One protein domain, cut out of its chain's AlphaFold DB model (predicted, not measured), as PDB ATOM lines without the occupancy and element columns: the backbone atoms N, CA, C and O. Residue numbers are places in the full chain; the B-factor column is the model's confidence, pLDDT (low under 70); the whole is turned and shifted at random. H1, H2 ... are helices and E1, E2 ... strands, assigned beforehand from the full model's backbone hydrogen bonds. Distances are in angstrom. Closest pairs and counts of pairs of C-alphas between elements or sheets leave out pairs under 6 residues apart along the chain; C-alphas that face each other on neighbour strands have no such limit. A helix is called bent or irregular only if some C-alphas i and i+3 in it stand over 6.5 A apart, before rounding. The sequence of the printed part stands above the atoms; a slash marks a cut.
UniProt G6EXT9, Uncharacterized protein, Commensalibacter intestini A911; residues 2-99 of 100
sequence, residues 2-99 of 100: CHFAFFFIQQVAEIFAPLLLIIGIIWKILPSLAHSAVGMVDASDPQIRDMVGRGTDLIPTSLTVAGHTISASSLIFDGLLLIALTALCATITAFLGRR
ATOM      1  N   CYS A   2     144.250 119.258 117.596       76.50
ATOM      2  CA  CYS A   2     143.452 120.314 118.253       76.50
ATOM      3  C   CYS A   2     144.110 120.918 119.509       76.50
ATOM      4  O   CYS A   2     144.096 122.128 119.683       76.50
ATOM      5  N   HIS A   3     144.751 120.094 120.344       81.12
ATOM      6  CA  HIS A   3     145.453 120.559 121.546       81.12
ATOM      7  C   HIS A   3     146.579 121.561 121.227       81.12
ATOM      8  O   HIS A   3     146.686 122.597 121.867       81.12
ATOM      9  N   PHE A   4     147.378 121.289 120.190       86.94
ATOM     10  CA  PHE A   4     148.432 122.204 119.740       86.94
ATOM     11  C   PHE A   4     147.857 123.546 119.268       86.94
ATOM     12  O   PHE A   4     148.374 124.594 119.640       86.94
ATOM     13  N   ALA A   5     146.763 123.521 118.500       88.38
ATOM     14  CA  ALA A   5     146.132 124.736 117.993       88.38
ATOM     15  C   ALA A   5     145.635 125.656 119.124       88.38
ATOM     16  O   ALA A   5     145.881 126.857 119.067       88.38
ATOM     17  N   PHE A   6     145.002 125.109 120.169       88.12
ATOM     18  CA  PHE A   6     144.536 125.911 121.309       88.12
ATOM     19  C   PHE A   6     145.686 126.560 122.079       88.12
ATOM     20  O   PHE A   6     145.618 127.752 122.357       88.12
ATOM     21  N   PHE A   7     146.759 125.815 122.361       87.56
ATOM     22  CA  PHE A   7     147.943 126.378 123.016       87.56
ATOM     23  C   PHE A   7     148.626 127.449 122.166       87.56
ATOM     24  O   PHE A   7     149.025 128.484 122.690       87.56
ATOM     25  N   PHE A   8     148.729 127.231 120.855       90.75
ATOM     26  CA  PHE A   8     149.323 128.209 119.950       90.75
ATOM     27  C   PHE A   8     148.510 129.510 119.903       90.75
ATOM     28  O   PHE A   8     149.072 130.590 120.076       90.75
ATOM     29  N   ILE A   9     147.184 129.417 119.731       91.31
ATOM     30  CA  ILE A   9     146.284 130.583 119.752       91.31
ATOM     31  C   ILE A   9     146.376 131.301 121.099       91.31
ATOM     32  O   ILE A   9     146.472 132.527 121.124       91.31
ATOM     33  N   GLN A  10     146.397 130.550 122.202       91.75
ATOM     34  CA  GLN A  10     146.537 131.100 123.545       91.75
ATOM     35  C   GLN A  10     147.844 131.886 123.693       91.75
ATOM     36  O   GLN A  10     147.820 133.014 124.165       91.75
ATOM     37  N   GLN A  11     148.969 131.335 123.236       93.06
ATOM     38  CA  GLN A  11     150.274 131.976 123.379       93.06
ATOM     39  C   GLN A  11     150.398 133.245 122.527       93.06
ATOM     40  O   GLN A  11     150.955 134.244 122.975       93.06
ATOM     41  N   VAL A  12     149.827 133.242 121.320       94.56
ATOM     42  CA  VAL A  12     149.716 134.454 120.499       94.56
ATOM     43  C   VAL A  12     148.842 135.491 121.215       94.56
ATOM     44  O   VAL A  12     149.264 136.632 121.397       94.56
ATOM     45  N   ALA A  13     147.658 135.101 121.686       93.75
ATOM     46  CA  ALA A  13     146.735 136.001 122.372       93.75
ATOM     47  C   ALA A  13     147.316 136.572 123.679       93.75
ATOM     48  O   ALA A  13     147.156 137.761 123.934       93.75
ATOM     49  N   GLU A  14     148.048 135.780 124.466       94.75
ATOM     50  CA  GLU A  14     148.731 136.225 125.692       94.75
ATOM     51  C   GLU A  14     149.817 137.270 125.431       94.75
ATOM     52  O   GLU A  14     150.067 138.108 126.294       94.75
ATOM     53  N   ILE A  15     150.441 137.262 124.250       95.62
ATOM     54  CA  ILE A  15     151.432 138.273 123.867       95.62
ATOM     55  C   ILE A  15     150.733 139.541 123.365       95.62
ATOM     56  O   ILE A  15     151.084 140.648 123.773       95.62
ATOM     57  N   PHE A  16     149.729 139.406 122.496       94.19
ATOM     58  CA  PHE A  16     149.070 140.560 121.878       94.19
ATOM     59  C   PHE A  16     148.097 141.285 122.815       94.19
ATOM     60  O   PHE A  16     148.051 142.513 122.795       94.19
ATOM     61  N   ALA A  17     147.355 140.571 123.662       93.88
ATOM     62  CA  ALA A  17     146.399 141.164 124.596       93.88
ATOM     63  C   ALA A  17     146.992 142.284 125.474       93.88
ATOM     64  O   ALA A  17     146.455 143.397 125.449       93.88
ATOM     65  N   PRO A  18     148.089 142.058 126.227       94.12
ATOM     66  CA  PRO A  18     148.672 143.107 127.055       94.12
ATOM     67  C   PRO A  18     149.232 144.255 126.211       94.12
ATOM     68  O   PRO A  18     149.098 145.409 126.610       94.12
ATOM     69  N   LEU A  19     149.803 143.975 125.035       94.31
ATOM     70  CA  LEU A  19     150.317 145.016 124.143       94.31
ATOM     71  C   LEU A  19     149.197 145.940 123.649       94.31
ATOM     72  O   LEU A  19     149.324 147.159 123.753       94.31
ATOM     73  N   LEU A  20     148.081 145.380 123.173       92.94
ATOM     74  CA  LEU A  20     146.931 146.163 122.709       92.94
ATOM     75  C   LEU A  20     146.312 146.992 123.838       92.94
ATOM     76  O   LEU A  20     145.987 148.162 123.629       92.94
ATOM     77  N   LEU A  21     146.209 146.426 125.046       93.62
ATOM     78  CA  LEU A  21     145.717 147.149 126.220       93.62
ATOM     79  C   LEU A  21     146.629 148.313 126.599       93.62
ATOM     80  O   LEU A  21     146.139 149.424 126.781       93.62
ATOM     81  N   ILE A  22     147.942 148.088 126.693       94.31
ATOM     82  CA  ILE A  22     148.907 149.137 127.045       94.31
ATOM     83  C   ILE A  22     148.851 150.268 126.016       94.31
ATOM     84  O   ILE A  22     148.695 151.428 126.392       94.31
ATOM     85  N   ILE A  23     148.916 149.939 124.721       93.44
ATOM     86  CA  ILE A  23     148.878 150.937 123.645       93.44
ATOM     87  C   ILE A  23     147.545 151.696 123.665       93.44
ATOM     88  O   ILE A  23     147.536 152.927 123.617       93.44
ATOM     89  N   GLY A  24     146.420 150.989 123.785       91.81
ATOM     90  CA  GLY A  24     145.095 151.599 123.824       91.81
ATOM     91  C   GLY A  24     144.891 152.508 125.040       91.81
ATOM     92  O   GLY A  24     144.362 153.609 124.900       91.81
ATOM     93  N   ILE A  25     145.357 152.103 126.226       92.12
ATOM     94  CA  ILE A  25     145.286 152.914 127.452       92.12
ATOM     95  C   ILE A  25     146.156 154.166 127.324       92.12
ATOM     96  O   ILE A  25     145.667 155.265 127.589       92.12
ATOM     97  N   ILE A  26     147.412 154.024 126.884       91.44
ATOM     98  CA  ILE A  26     148.322 155.162 126.678       91.44
ATOM     99  C   ILE A  26     147.690 156.165 125.715       91.44
ATOM    100  O   ILE A  26     147.611 157.354 126.024       91.44
ATOM    101  N   TRP A  27     147.170 155.693 124.583       91.44
ATOM    102  CA  TRP A  27     146.540 156.557 123.590       91.44
ATOM    103  C   TRP A  27     145.265 157.217 124.123       91.44
ATOM    104  O   TRP A  27     145.051 158.402 123.895       91.44
ATOM    105  N   LYS A  28     144.443 156.509 124.903       88.25
ATOM    106  CA  LYS A  28     143.238 157.091 125.516       88.25
ATOM    107  C   LYS A  28     143.567 158.239 126.475       88.25
ATOM    108  O   LYS A  28     142.821 159.211 126.542       88.25
ATOM    109  N   ILE A  29     144.665 158.117 127.218       88.38
ATOM    110  CA  ILE A  29     145.078 159.092 128.233       88.38
ATOM    111  C   ILE A  29     145.831 160.275 127.598       88.38
ATOM    112  O   ILE A  29     145.717 161.403 128.077       88.38
ATOM    113  N   LEU A  30     146.530 160.058 126.484       85.81
ATOM    114  CA  LEU A  30     147.337 161.067 125.794       85.81
ATOM    115  C   LEU A  30     146.621 162.415 125.531       85.81
ATOM    116  O   LEU A  30     147.162 163.441 125.946       85.81
ATOM    117  N   PRO A  31     145.415 162.468 124.923       81.88
ATOM    118  CA  PRO A  31     144.731 163.738 124.678       81.88
ATOM    119  C   PRO A  31     144.295 164.426 125.976       81.88
ATOM    120  O   PRO A  31     144.356 165.649 126.061       81.88
ATOM    121  N   SER A  32     143.910 163.662 127.009       80.94
ATOM    122  CA  SER A  32     143.528 164.232 128.307       80.94
ATOM    123  C   SER A  32     144.710 164.890 129.022       80.94
ATOM    124  O   SER A  32     144.569 166.000 129.527       80.94
ATOM    125  N   LEU A  33     145.894 164.264 128.986       79.88
ATOM    126  CA  LEU A  33     147.118 164.838 129.552       79.88
ATOM    127  C   LEU A  33     147.538 166.102 128.812       79.88
ATOM    128  O   LEU A  33     147.929 167.082 129.443       79.88
ATOM    129  N   ALA A  34     147.435 166.090 127.483       79.50
ATOM    130  CA  ALA A  34     147.760 167.252 126.681       79.50
ATOM    131  C   ALA A  34     146.823 168.424 127.006       79.50
ATOM    132  O   ALA A  34     147.310 169.516 127.276       79.50
ATOM    133  N   HIS A  35     145.509 168.185 127.095       74.25
ATOM    134  CA  HIS A  35     144.530 169.203 127.498       74.25
ATOM    135  C   HIS A  35     144.799 169.763 128.904       74.25
ATOM    136  O   HIS A  35     144.746 170.975 129.108       74.25
ATOM    137  N   SER A  36     145.131 168.904 129.874       77.12
ATOM    138  CA  SER A  36     145.495 169.351 131.223       77.12
ATOM    139  C   SER A  36     146.773 170.192 131.233       77.12
ATOM    140  O   SER A  36     146.822 171.199 131.934       77.12
ATOM    141  N   ALA A  37     147.783 169.832 130.435       71.50
ATOM    142  CA  ALA A  37     149.013 170.612 130.316       71.50
ATOM    143  C   ALA A  37     148.753 172.017 129.743       71.50
ATOM    144  O   ALA A  37     149.328 172.983 130.244       71.50
ATOM    145  N   VAL A  38     147.843 172.162 128.767       69.12
ATOM    146  CA  VAL A  38     147.422 173.485 128.261       69.12
ATOM    147  C   VAL A  38     146.788 174.322 129.367       69.12
ATOM    148  O   VAL A  38     147.153 175.483 129.534       69.12
ATOM    149  N   GLY A  39     145.895 173.726 130.164       64.69
ATOM    150  CA  GLY A  39     145.243 174.408 131.286       64.69
ATOM    151  C   GLY A  39     146.217 174.917 132.357       64.69
ATOM    152  O   GLY A  39     145.920 175.888 133.044       64.69
ATOM    153  N   MET A  40     147.402 174.307 132.486       63.22
ATOM    154  CA  MET A  40     148.457 174.783 133.394       63.22
ATOM    155  C   MET A  40     149.255 175.963 132.818       63.22
ATOM    156  O   MET A  40     149.725 176.809 133.576       63.22
ATOM    157  N   VAL A  41     149.402 176.039 131.491       60.97
ATOM    158  CA  VAL A  41     150.058 177.160 130.785       60.97
ATOM    159  C   VAL A  41     149.132 178.381 130.686       60.97
ATOM    160  O   VAL A  41     149.609 179.516 130.656       60.97
ATOM    161  N   ASP A  42     147.814 178.162 130.723       54.97
ATOM    162  CA  ASP A  42     146.740 179.171 130.668       54.97
ATOM    163  C   ASP A  42     146.887 180.307 131.708       54.97
ATOM    164  O   ASP A  42     146.412 181.420 131.504       54.97
ATOM    165  N   ALA A  43     147.623 180.076 132.802       56.97
ATOM    166  CA  ALA A  43     147.900 181.093 133.818       56.97
ATOM    167  C   ALA A  43     148.942 182.160 133.406       56.97
ATOM    168  O   ALA A  43     149.156 183.102 134.167       56.97
ATOM    169  N   SER A  44     149.618 182.013 132.257       62.00
ATOM    170  CA  SER A  44     150.845 182.774 131.953       62.00
ATOM    171  C   SER A  44     150.792 183.730 130.751       62.00
ATOM    172  O   SER A  44     151.436 184.771 130.835       62.00
ATOM    173  N   ASP A  45     150.034 183.460 129.676       67.50
ATOM    174  CA  ASP A  45     149.912 184.405 128.545       67.50
ATOM    175  C   ASP A  45     148.794 184.015 127.539       67.50
ATOM    176  O   ASP A  45     148.814 182.900 127.000       67.50
ATOM    177  N   PRO A  46     147.845 184.909 127.187       70.56
ATOM    178  CA  PRO A  46     146.743 184.601 126.265       70.56
ATOM    179  C   PRO A  46     147.196 184.284 124.830       70.56
ATOM    180  O   PRO A  46     146.510 183.554 124.117       70.56
ATOM    181  N   GLN A  47     148.361 184.776 124.396       69.88
ATOM    182  CA  GLN A  47     148.919 184.453 123.077       69.88
ATOM    183  C   GLN A  47     149.467 183.015 123.015       69.88
ATOM    184  O   GLN A  47     149.333 182.342 121.991       69.88
ATOM    185  N   ILE A  48     150.056 182.525 124.112       67.12
ATOM    186  CA  ILE A  48     150.559 181.148 124.208       67.12
ATOM    187  C   ILE A  48     149.386 180.164 124.253       67.12
ATOM    188  O   ILE A  48     149.457 179.100 123.639       67.12
ATOM    189  N   ARG A  49     148.265 180.548 124.872       69.75
ATOM    190  CA  ARG A  49     147.033 179.751 124.891       69.75
ATOM    191  C   ARG A  49     146.513 179.412 123.496       69.75
ATOM    192  O   ARG A  49     146.231 178.250 123.225       69.75
ATOM    193  N   ASP A  50     146.420 180.395 122.604       71.00
ATOM    194  CA  ASP A  50     145.910 180.173 121.245       71.00
ATOM    195  C   ASP A  50     146.851 179.302 120.401       71.00
ATOM    196  O   ASP A  50     146.397 178.516 119.566       71.00
ATOM    197  N   MET A  51     148.165 179.408 120.622       67.19
ATOM    198  CA  MET A  51     149.157 178.565 119.949       67.19
ATOM    199  C   MET A  51     149.112 177.119 120.447       67.19
ATOM    200  O   MET A  51     149.140 176.188 119.642       67.19
ATOM    201  N   VAL A  52     149.013 176.925 121.762       68.81
ATOM    202  CA  VAL A  52     148.983 175.598 122.384       68.81
ATOM    203  C   VAL A  52     147.635 174.909 122.148       68.81
ATOM    204  O   VAL A  52     147.629 173.736 121.786       68.81
ATOM    205  N   GLY A  53     146.514 175.634 122.241       68.12
ATOM    206  CA  GLY A  53     145.165 175.117 121.983       68.12
ATOM    207  C   GLY A  53     145.026 174.512 120.584       68.12
ATOM    208  O   GLY A  53     144.585 173.371 120.444       68.12
ATOM    209  N   ARG A  54     145.534 175.215 119.561       67.19
ATOM    210  CA  ARG A  54     145.599 174.696 118.182       67.19
ATOM    211  C   ARG A  54     146.487 173.458 118.054       67.19
ATOM    212  O   ARG A  54     146.223 172.624 117.199       67.19
ATOM    213  N   GLY A  55     147.534 173.339 118.872       66.38
ATOM    214  CA  GLY A  55     148.429 172.179 118.892       66.38
ATOM    215  C   GLY A  55     147.794 170.938 119.525       66.38
ATOM    216  O   GLY A  55     147.992 169.830 119.036       66.38
ATOM    217  N   THR A  56     146.992 171.111 120.578       66.56
ATOM    218  CA  THR A  56     146.252 170.012 121.221       66.56
ATOM    219  C   THR A  56     145.173 169.402 120.336       66.56
ATOM    220  O   THR A  56     144.973 168.189 120.392       66.56
ATOM    221  N   ASP A  57     144.528 170.204 119.487       67.38
ATOM    222  CA  ASP A  57     143.515 169.725 118.535       67.38
ATOM    223  C   ASP A  57     144.107 168.849 117.418       67.38
ATOM    224  O   ASP A  57     143.379 168.141 116.723       67.38
ATOM    225  N   LEU A  58     145.434 168.850 117.256       68.94
ATOM    226  CA  LEU A  58     146.129 167.990 116.296       68.94
ATOM    227  C   LEU A  58     146.345 166.564 116.814       68.94
ATOM    228  O   LEU A  58     146.803 165.721 116.044       68.94
ATOM    229  N   ILE A  59     146.047 166.268 118.086       72.88
ATOM    230  CA  ILE A  59     146.214 164.921 118.649       72.88
ATOM    231  C   ILE A  59     145.069 164.030 118.143       72.88
ATOM    232  O   ILE A  59     143.915 164.217 118.539       72.88
ATOM    233  N   PRO A  60     145.349 163.031 117.286       72.75
ATOM    234  CA  PRO A  60     144.302 162.244 116.655       72.75
ATOM    235  C   PRO A  60     143.645 161.291 117.660       72.75
ATOM    236  O   PRO A  60     144.300 160.460 118.293       72.75
ATOM    237  N   THR A  61     142.318 161.369 117.769       79.25
ATOM    238  CA  THR A  61     141.489 160.451 118.576       79.25
ATOM    239  C   THR A  61     141.193 159.134 117.854       79.25
ATOM    240  O   THR A  61     140.864 158.127 118.482       79.25
ATOM    241  N   SER A  62     141.333 159.131 116.528       80.56
ATOM    242  CA  SER A  62     141.227 157.955 115.672       80.56
ATOM    243  C   SER A  62     142.168 158.096 114.477       80.56
ATOM    244  O   SER A  62     142.390 159.194 113.972       80.56
ATOM    245  N   LEU A  63     142.737 156.977 114.037       82.50
ATOM    246  CA  LEU A  63     143.582 156.886 112.852       82.50
ATOM    247  C   LEU A  63     142.897 155.980 111.837       82.50
ATOM    248  O   LEU A  63     142.548 154.847 112.150       82.50
ATOM    249  N   THR A  64     142.718 156.464 110.611       83.75
ATOM    250  CA  THR A  64     142.228 155.621 109.514       83.75
ATOM    251  C   THR A  64     143.422 155.087 108.740       83.75
ATOM    252  O   THR A  64     144.134 155.854 108.095       83.75
ATOM    253  N   VAL A  65     143.647 153.777 108.796       79.50
ATOM    254  CA  VAL A  65     144.728 153.096 108.073       79.50
ATOM    255  C   VAL A  65     144.102 152.068 107.143       79.50
ATOM    256  O   VAL A  65     143.338 151.220 107.591       79.50
ATOM    257  N   ALA A  66     144.393 152.149 105.840       82.00
ATOM    258  CA  ALA A  66     143.863 151.220 104.832       82.00
ATOM    259  C   ALA A  66     142.329 151.011 104.926       82.00
ATOM    260  O   ALA A  66     141.831 149.887 104.865       82.00
ATOM    261  N   GLY A  67     141.578 152.099 105.143       82.12
ATOM    262  CA  GLY A  67     140.114 152.080 105.281       82.12
ATOM    263  C   GLY A  67     139.580 151.588 106.633       82.12
ATOM    264  O   GLY A  67     138.372 151.613 106.837       82.12
ATOM    265  N   HIS A  68     140.447 151.184 107.564       81.81
ATOM    266  CA  HIS A  68     140.062 150.754 108.907       81.81
ATOM    267  C   HIS A  68     140.317 151.867 109.919       81.81
ATOM    268  O   HIS A  68     141.429 152.388 110.028       81.81
ATOM    269  N   THR A  69     139.284 152.225 110.676       85.56
ATOM    270  CA  THR A  69     139.383 153.192 111.770       85.56
ATOM    271  C   THR A  69     139.905 152.500 113.022       85.56
ATOM    272  O   THR A  69     139.197 151.719 113.656       85.56
ATOM    273  N   ILE A  70     141.142 152.809 113.388       86.25
ATOM    274  CA  ILE A  70     141.784 152.361 114.615       86.25
ATOM    275  C   ILE A  70     141.614 153.461 115.662       86.25
ATOM    276  O   ILE A  70     142.004 154.610 115.452       86.25
ATOM    277  N   SER A  71     141.018 153.112 116.797       90.69
ATOM    278  CA  SER A  71     140.831 154.012 117.935       90.69
ATOM    279  C   SER A  71     141.414 153.396 119.204       90.69
ATOM    280  O   SER A  71     141.552 152.177 119.317       90.69
ATOM    281  N   ALA A  72     141.700 154.233 120.201       89.50
ATOM    282  CA  ALA A  72     142.127 153.756 121.515       89.50
ATOM    283  C   ALA A  72     141.117 152.760 122.122       89.50
ATOM    284  O   ALA A  72     141.501 151.734 122.679       89.50
ATOM    285  N   SER A  73     139.816 153.026 121.963       88.94
ATOM    286  CA  SER A  73     138.746 152.158 122.463       88.94
ATOM    287  C   SER A  73     138.695 150.805 121.754       88.94
ATOM    288  O   SER A  73     138.500 149.793 122.424       88.94
ATOM    289  N   SER A  74     138.890 150.768 120.429       91.44
ATOM    290  CA  SER A  74     138.905 149.503 119.683       91.44
ATOM    291  C   SER A  74     140.105 148.641 120.075       91.44
ATOM    292  O   SER A  74     139.921 147.461 120.335       91.44
ATOM    293  N   LEU A  75     141.294 149.233 120.257       91.44
ATOM    294  CA  LEU A  75     142.476 148.511 120.756       91.44
ATOM    295  C   LEU A  75     142.250 147.882 122.134       91.44
ATOM    296  O   LEU A  75     142.620 146.732 122.366       91.44
ATOM    297  N   ILE A  76     141.643 148.636 123.056       93.06
ATOM    298  CA  ILE A  76     141.335 148.127 124.398       93.06
ATOM    299  C   ILE A  76     140.351 146.959 124.301       93.06
ATOM    300  O   ILE A  76     140.543 145.937 124.959       93.06
ATOM    301  N   PHE A  77     139.307 147.099 123.483       94.88
ATOM    302  CA  PHE A  77     138.304 146.057 123.302       94.88
ATOM    303  C   PHE A  77     138.900 144.788 122.681       94.88
ATOM    304  O   PHE A  77     138.662 143.698 123.196       94.88
ATOM    305  N   ASP A  78     139.742 144.924 121.657       93.56
ATOM    306  CA  ASP A  78     140.452 143.802 121.037       93.56
ATOM    307  C   ASP A  78     141.363 143.091 122.049       93.56
ATOM    308  O   ASP A  78     141.366 141.863 122.133       93.56
ATOM    309  N   GLY A  79     142.081 143.845 122.889       92.75
ATOM    310  CA  GLY A  79     142.884 143.280 123.974       92.75
ATOM    311  C   GLY A  79     142.052 142.485 124.987       92.75
ATOM    312  O   GLY A  79     142.434 141.379 125.367       92.75
ATOM    313  N   LEU A  80     140.882 142.997 125.386       95.62
ATOM    314  CA  LEU A  80     139.952 142.277 126.268       95.62
ATOM    315  C   LEU A  80     139.389 141.010 125.610       95.62
ATOM    316  O   LEU A  80     139.294 139.971 126.266       95.62
ATOM    317  N   LEU A  81     139.043 141.072 124.321       95.56
ATOM    318  CA  LEU A  81     138.585 139.907 123.567       95.56
ATOM    319  C   LEU A  81     139.667 138.829 123.472       95.56
ATOM    320  O   LEU A  81     139.352 137.649 123.617       95.56
ATOM    321  N   LEU A  82     140.935 139.210 123.294       95.00
ATOM    322  CA  LEU A  82     142.050 138.263 123.303       95.00
ATOM    323  C   LEU A  82     142.223 137.589 124.671       95.00
ATOM    324  O   LEU A  82     142.435 136.382 124.716       95.00
ATOM    325  N   ILE A  83     142.052 138.310 125.786       95.56
ATOM    326  CA  ILE A  83     142.062 137.701 127.132       95.56
ATOM    327  C   ILE A  83     140.918 136.695 127.281       95.56
ATOM    328  O   ILE A  83     141.123 135.584 127.777       95.56
ATOM    329  N   ALA A  84     139.713 137.060 126.840       95.88
ATOM    330  CA  ALA A  84     138.569 136.156 126.869       95.88
ATOM    331  C   ALA A  84     138.828 134.901 126.017       95.88
ATOM    332  O   ALA A  84     138.555 133.784 126.458       95.88
ATOM    333  N   LEU A  85     139.419 135.069 124.832       94.06
ATOM    334  CA  LEU A  85     139.802 133.969 123.951       94.06
ATOM    335  C   LEU A  85     140.830 133.038 124.610       94.06
ATOM    336  O   LEU A  85     140.654 131.818 124.575       94.06
ATOM    337  N   THR A  86     141.857 133.597 125.253       92.94
ATOM    338  CA  THR A  86     142.851 132.860 126.047       92.94
ATOM    339  C   THR A  86     142.175 132.033 127.139       92.94
ATOM    340  O   THR A  86     142.423 130.832 127.247       92.94
ATOM    341  N   ALA A  87     141.261 132.631 127.909       93.00
ATOM    342  CA  ALA A  87     140.544 131.938 128.980       93.00
ATOM    343  C   ALA A  87     139.670 130.779 128.459       93.00
ATOM    344  O   ALA A  87     139.619 129.704 129.068       93.00
ATOM    345  N   LEU A  88     139.014 130.960 127.308       92.31
ATOM    346  CA  LEU A  88     138.230 129.908 126.656       92.31
ATOM    347  C   LEU A  88     139.122 128.765 126.154       92.31
ATOM    348  O   LEU A  88     138.812 127.599 126.409       92.31
ATOM    349  N   CYS A  89     140.245 129.081 125.501       90.19
ATOM    350  CA  CYS A  89     141.212 128.083 125.036       90.19
ATOM    351  C   CYS A  89     141.770 127.258 126.203       90.19
ATOM    352  O   CYS A  89     141.782 126.025 126.128       90.19
ATOM    353  N   ALA A  90     142.141 127.911 127.308       88.31
ATOM    354  CA  ALA A  90     142.613 127.245 128.517       88.31
ATOM    355  C   ALA A  90     141.543 126.308 129.108       88.31
ATOM    356  O   ALA A  90     141.835 125.165 129.463       88.31
ATOM    357  N   THR A  91     140.280 126.750 129.148       90.56
ATOM    358  CA  THR A  91     139.156 125.959 129.679       90.56
ATOM    359  C   THR A  91     138.879 124.715 128.833       90.56
ATOM    360  O   THR A  91     138.742 123.613 129.371       90.56
ATOM    361  N   ILE A  92     138.828 124.867 127.506       88.81
ATOM    362  CA  ILE A  92     138.607 123.758 126.565       88.81
ATOM    363  C   ILE A  92     139.745 122.740 126.670       88.81
ATOM    364  O   ILE A  92     139.507 121.535 126.750       88.81
ATOM    365  N   THR A  93     140.980 123.227 126.739       87.06
ATOM    366  CA  THR A  93     142.174 122.394 126.879       87.06
ATOM    367  C   THR A  93     142.171 121.622 128.201       87.06
ATOM    368  O   THR A  93     142.376 120.410 128.197       87.06
ATOM    369  N   ALA A  94     141.849 122.272 129.324       86.62
ATOM    370  CA  ALA A  94     141.739 121.622 130.632       86.62
ATOM    371  C   ALA A  94     140.582 120.607 130.708       86.62
ATOM    372  O   ALA A  94     140.624 119.650 131.484       86.62
ATOM    373  N   PHE A  95     139.517 120.802 129.929       87.44
ATOM    374  CA  PHE A  95     138.438 119.824 129.810       87.44
ATOM    375  C   PHE A  95     138.859 118.606 128.979       87.44
ATOM    376  O   PHE A  95     138.635 117.474 129.405       87.44
ATOM    377  N   LEU A  96     139.507 118.824 127.832       83.00
ATOM    378  CA  LEU A  96     140.014 117.756 126.967       83.00
ATOM    379  C   LEU A  96     141.118 116.940 127.649       83.00
ATOM    380  O   LEU A  96     141.104 115.718 127.560       83.00
ATOM    381  N   GLY A  97     142.023 117.591 128.383       77.06
ATOM    382  CA  GLY A  97     143.099 116.927 129.122       77.06
ATOM    383  C   GLY A  97     142.622 116.068 130.296       77.06
ATOM    384  O   GLY A  97     143.343 115.177 130.716       77.06
ATOM    385  N   ARG A  98     141.402 116.290 130.808       75.25
ATOM    386  CA  ARG A  98     140.770 115.416 131.818       75.25
ATOM    387  C   ARG A  98     140.065 114.194 131.223       75.25
ATOM    388  O   ARG A  98     139.638 113.322 131.971       75.25
ATOM    389  N   ARG A  99     139.836 114.183 129.907       63.28
ATOM    390  CA  ARG A  99     139.107 113.135 129.169       63.28
ATOM    391  C   ARG A  99     140.047 112.178 128.419       63.28
ATOM    392  O   ARG A  99     139.550 111.229 127.818       63.28
TER     393      ARG A  99
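AT A GLANCE: This is residues 2 to 99 of the 100 residues of an uncharacterized protein of Commensalibacter intestini A911 (UniProt G6EXT9). A long, thin rod: the helix H1, bent but nearly straight, runs along most of its length, with H3 side by side with arm H1a over one part and H2 folding back along arm H1b at the other end. Between H2 and H3 the chain makes a small hairpin of two short strands, E1 and E2, whose tip, residues 64 to 69, sticks out sideways from the rod. The printed part has 98 residues with three named helices and two named strands, in the order H1, H2, E1, E2, H3; the sheet, of order E1 - E2, is antiparallel and the class is mostly helix. The whole is extended, with a radius of gyration of the C-alphas of 20.7 A and spans of 72 by 29 by 14 A.

HOW THE PARTS SIT: Strands E1, residues 62 to 65, and E2, residues 68 to 71, form an antiparallel hairpin with 151 degrees between their directions; N 63 and O 70 are 2.9 A apart and N 70 and O 63 are 2.8 A apart, both within hydrogen-bond range. E2 is joined to H3, residues 72 to 97, with no residue between them. H1, residues 2 to 41, was assigned as one helix by its hydrogen bonds but is bent: C-alphas 28 and 31 are 6.9 A apart, and its arms H1a, residues 2 to 28, and H1b, residues 31 to 41, stand at a shallow tilt of 20 degrees. H1a and H3 touch, running opposite ways at a shallow tilt of 23 degrees; their closest C-alphas, those of Ala 17 and Gly 79, are 4.1 A apart. H1b and H2, residues 46 to 56, form a helical hairpin: they touch and run opposite ways at a shallow tilt of 9 degrees, and their closest C-alphas, those of Ala 34 and Thr 56, are 6.3 A apart. H2 and H3 are apart, and so are H1b and H3. Every O i to N i+4 pair is within hydrogen-bond range in H1b and H3, against 21 of 23 in H1a and 6 of 7 in H2.

IN THESE COORDINATES: E1 measures 9.7 A from first to last C-alpha and E2 9.6 A. H1a begins at C-alpha 2, (143.452, 120.314, 118.253), and is 37.5 A long. H1b is 15.7 A long and ends at C-alpha 41, (150.058, 177.160, 130.785). H2 is 15.4 A long. H3 is 37.6 A long and ends at C-alpha 97, (143.099, 116.927, 129.122).

THE WHOLE: The two C-alphas farthest apart, those of Gln 47 and Arg 99, are 72.2 A apart, while those of the first and last printed residues, Cys 2 and Arg 99, are 13.8 A apart. The printed part has no cut, and its four links are tight. The mean pLDDT of the printed part is 83.0; residues 38 to 45, 47 to 49, 51 to 58 and 99 are under 70.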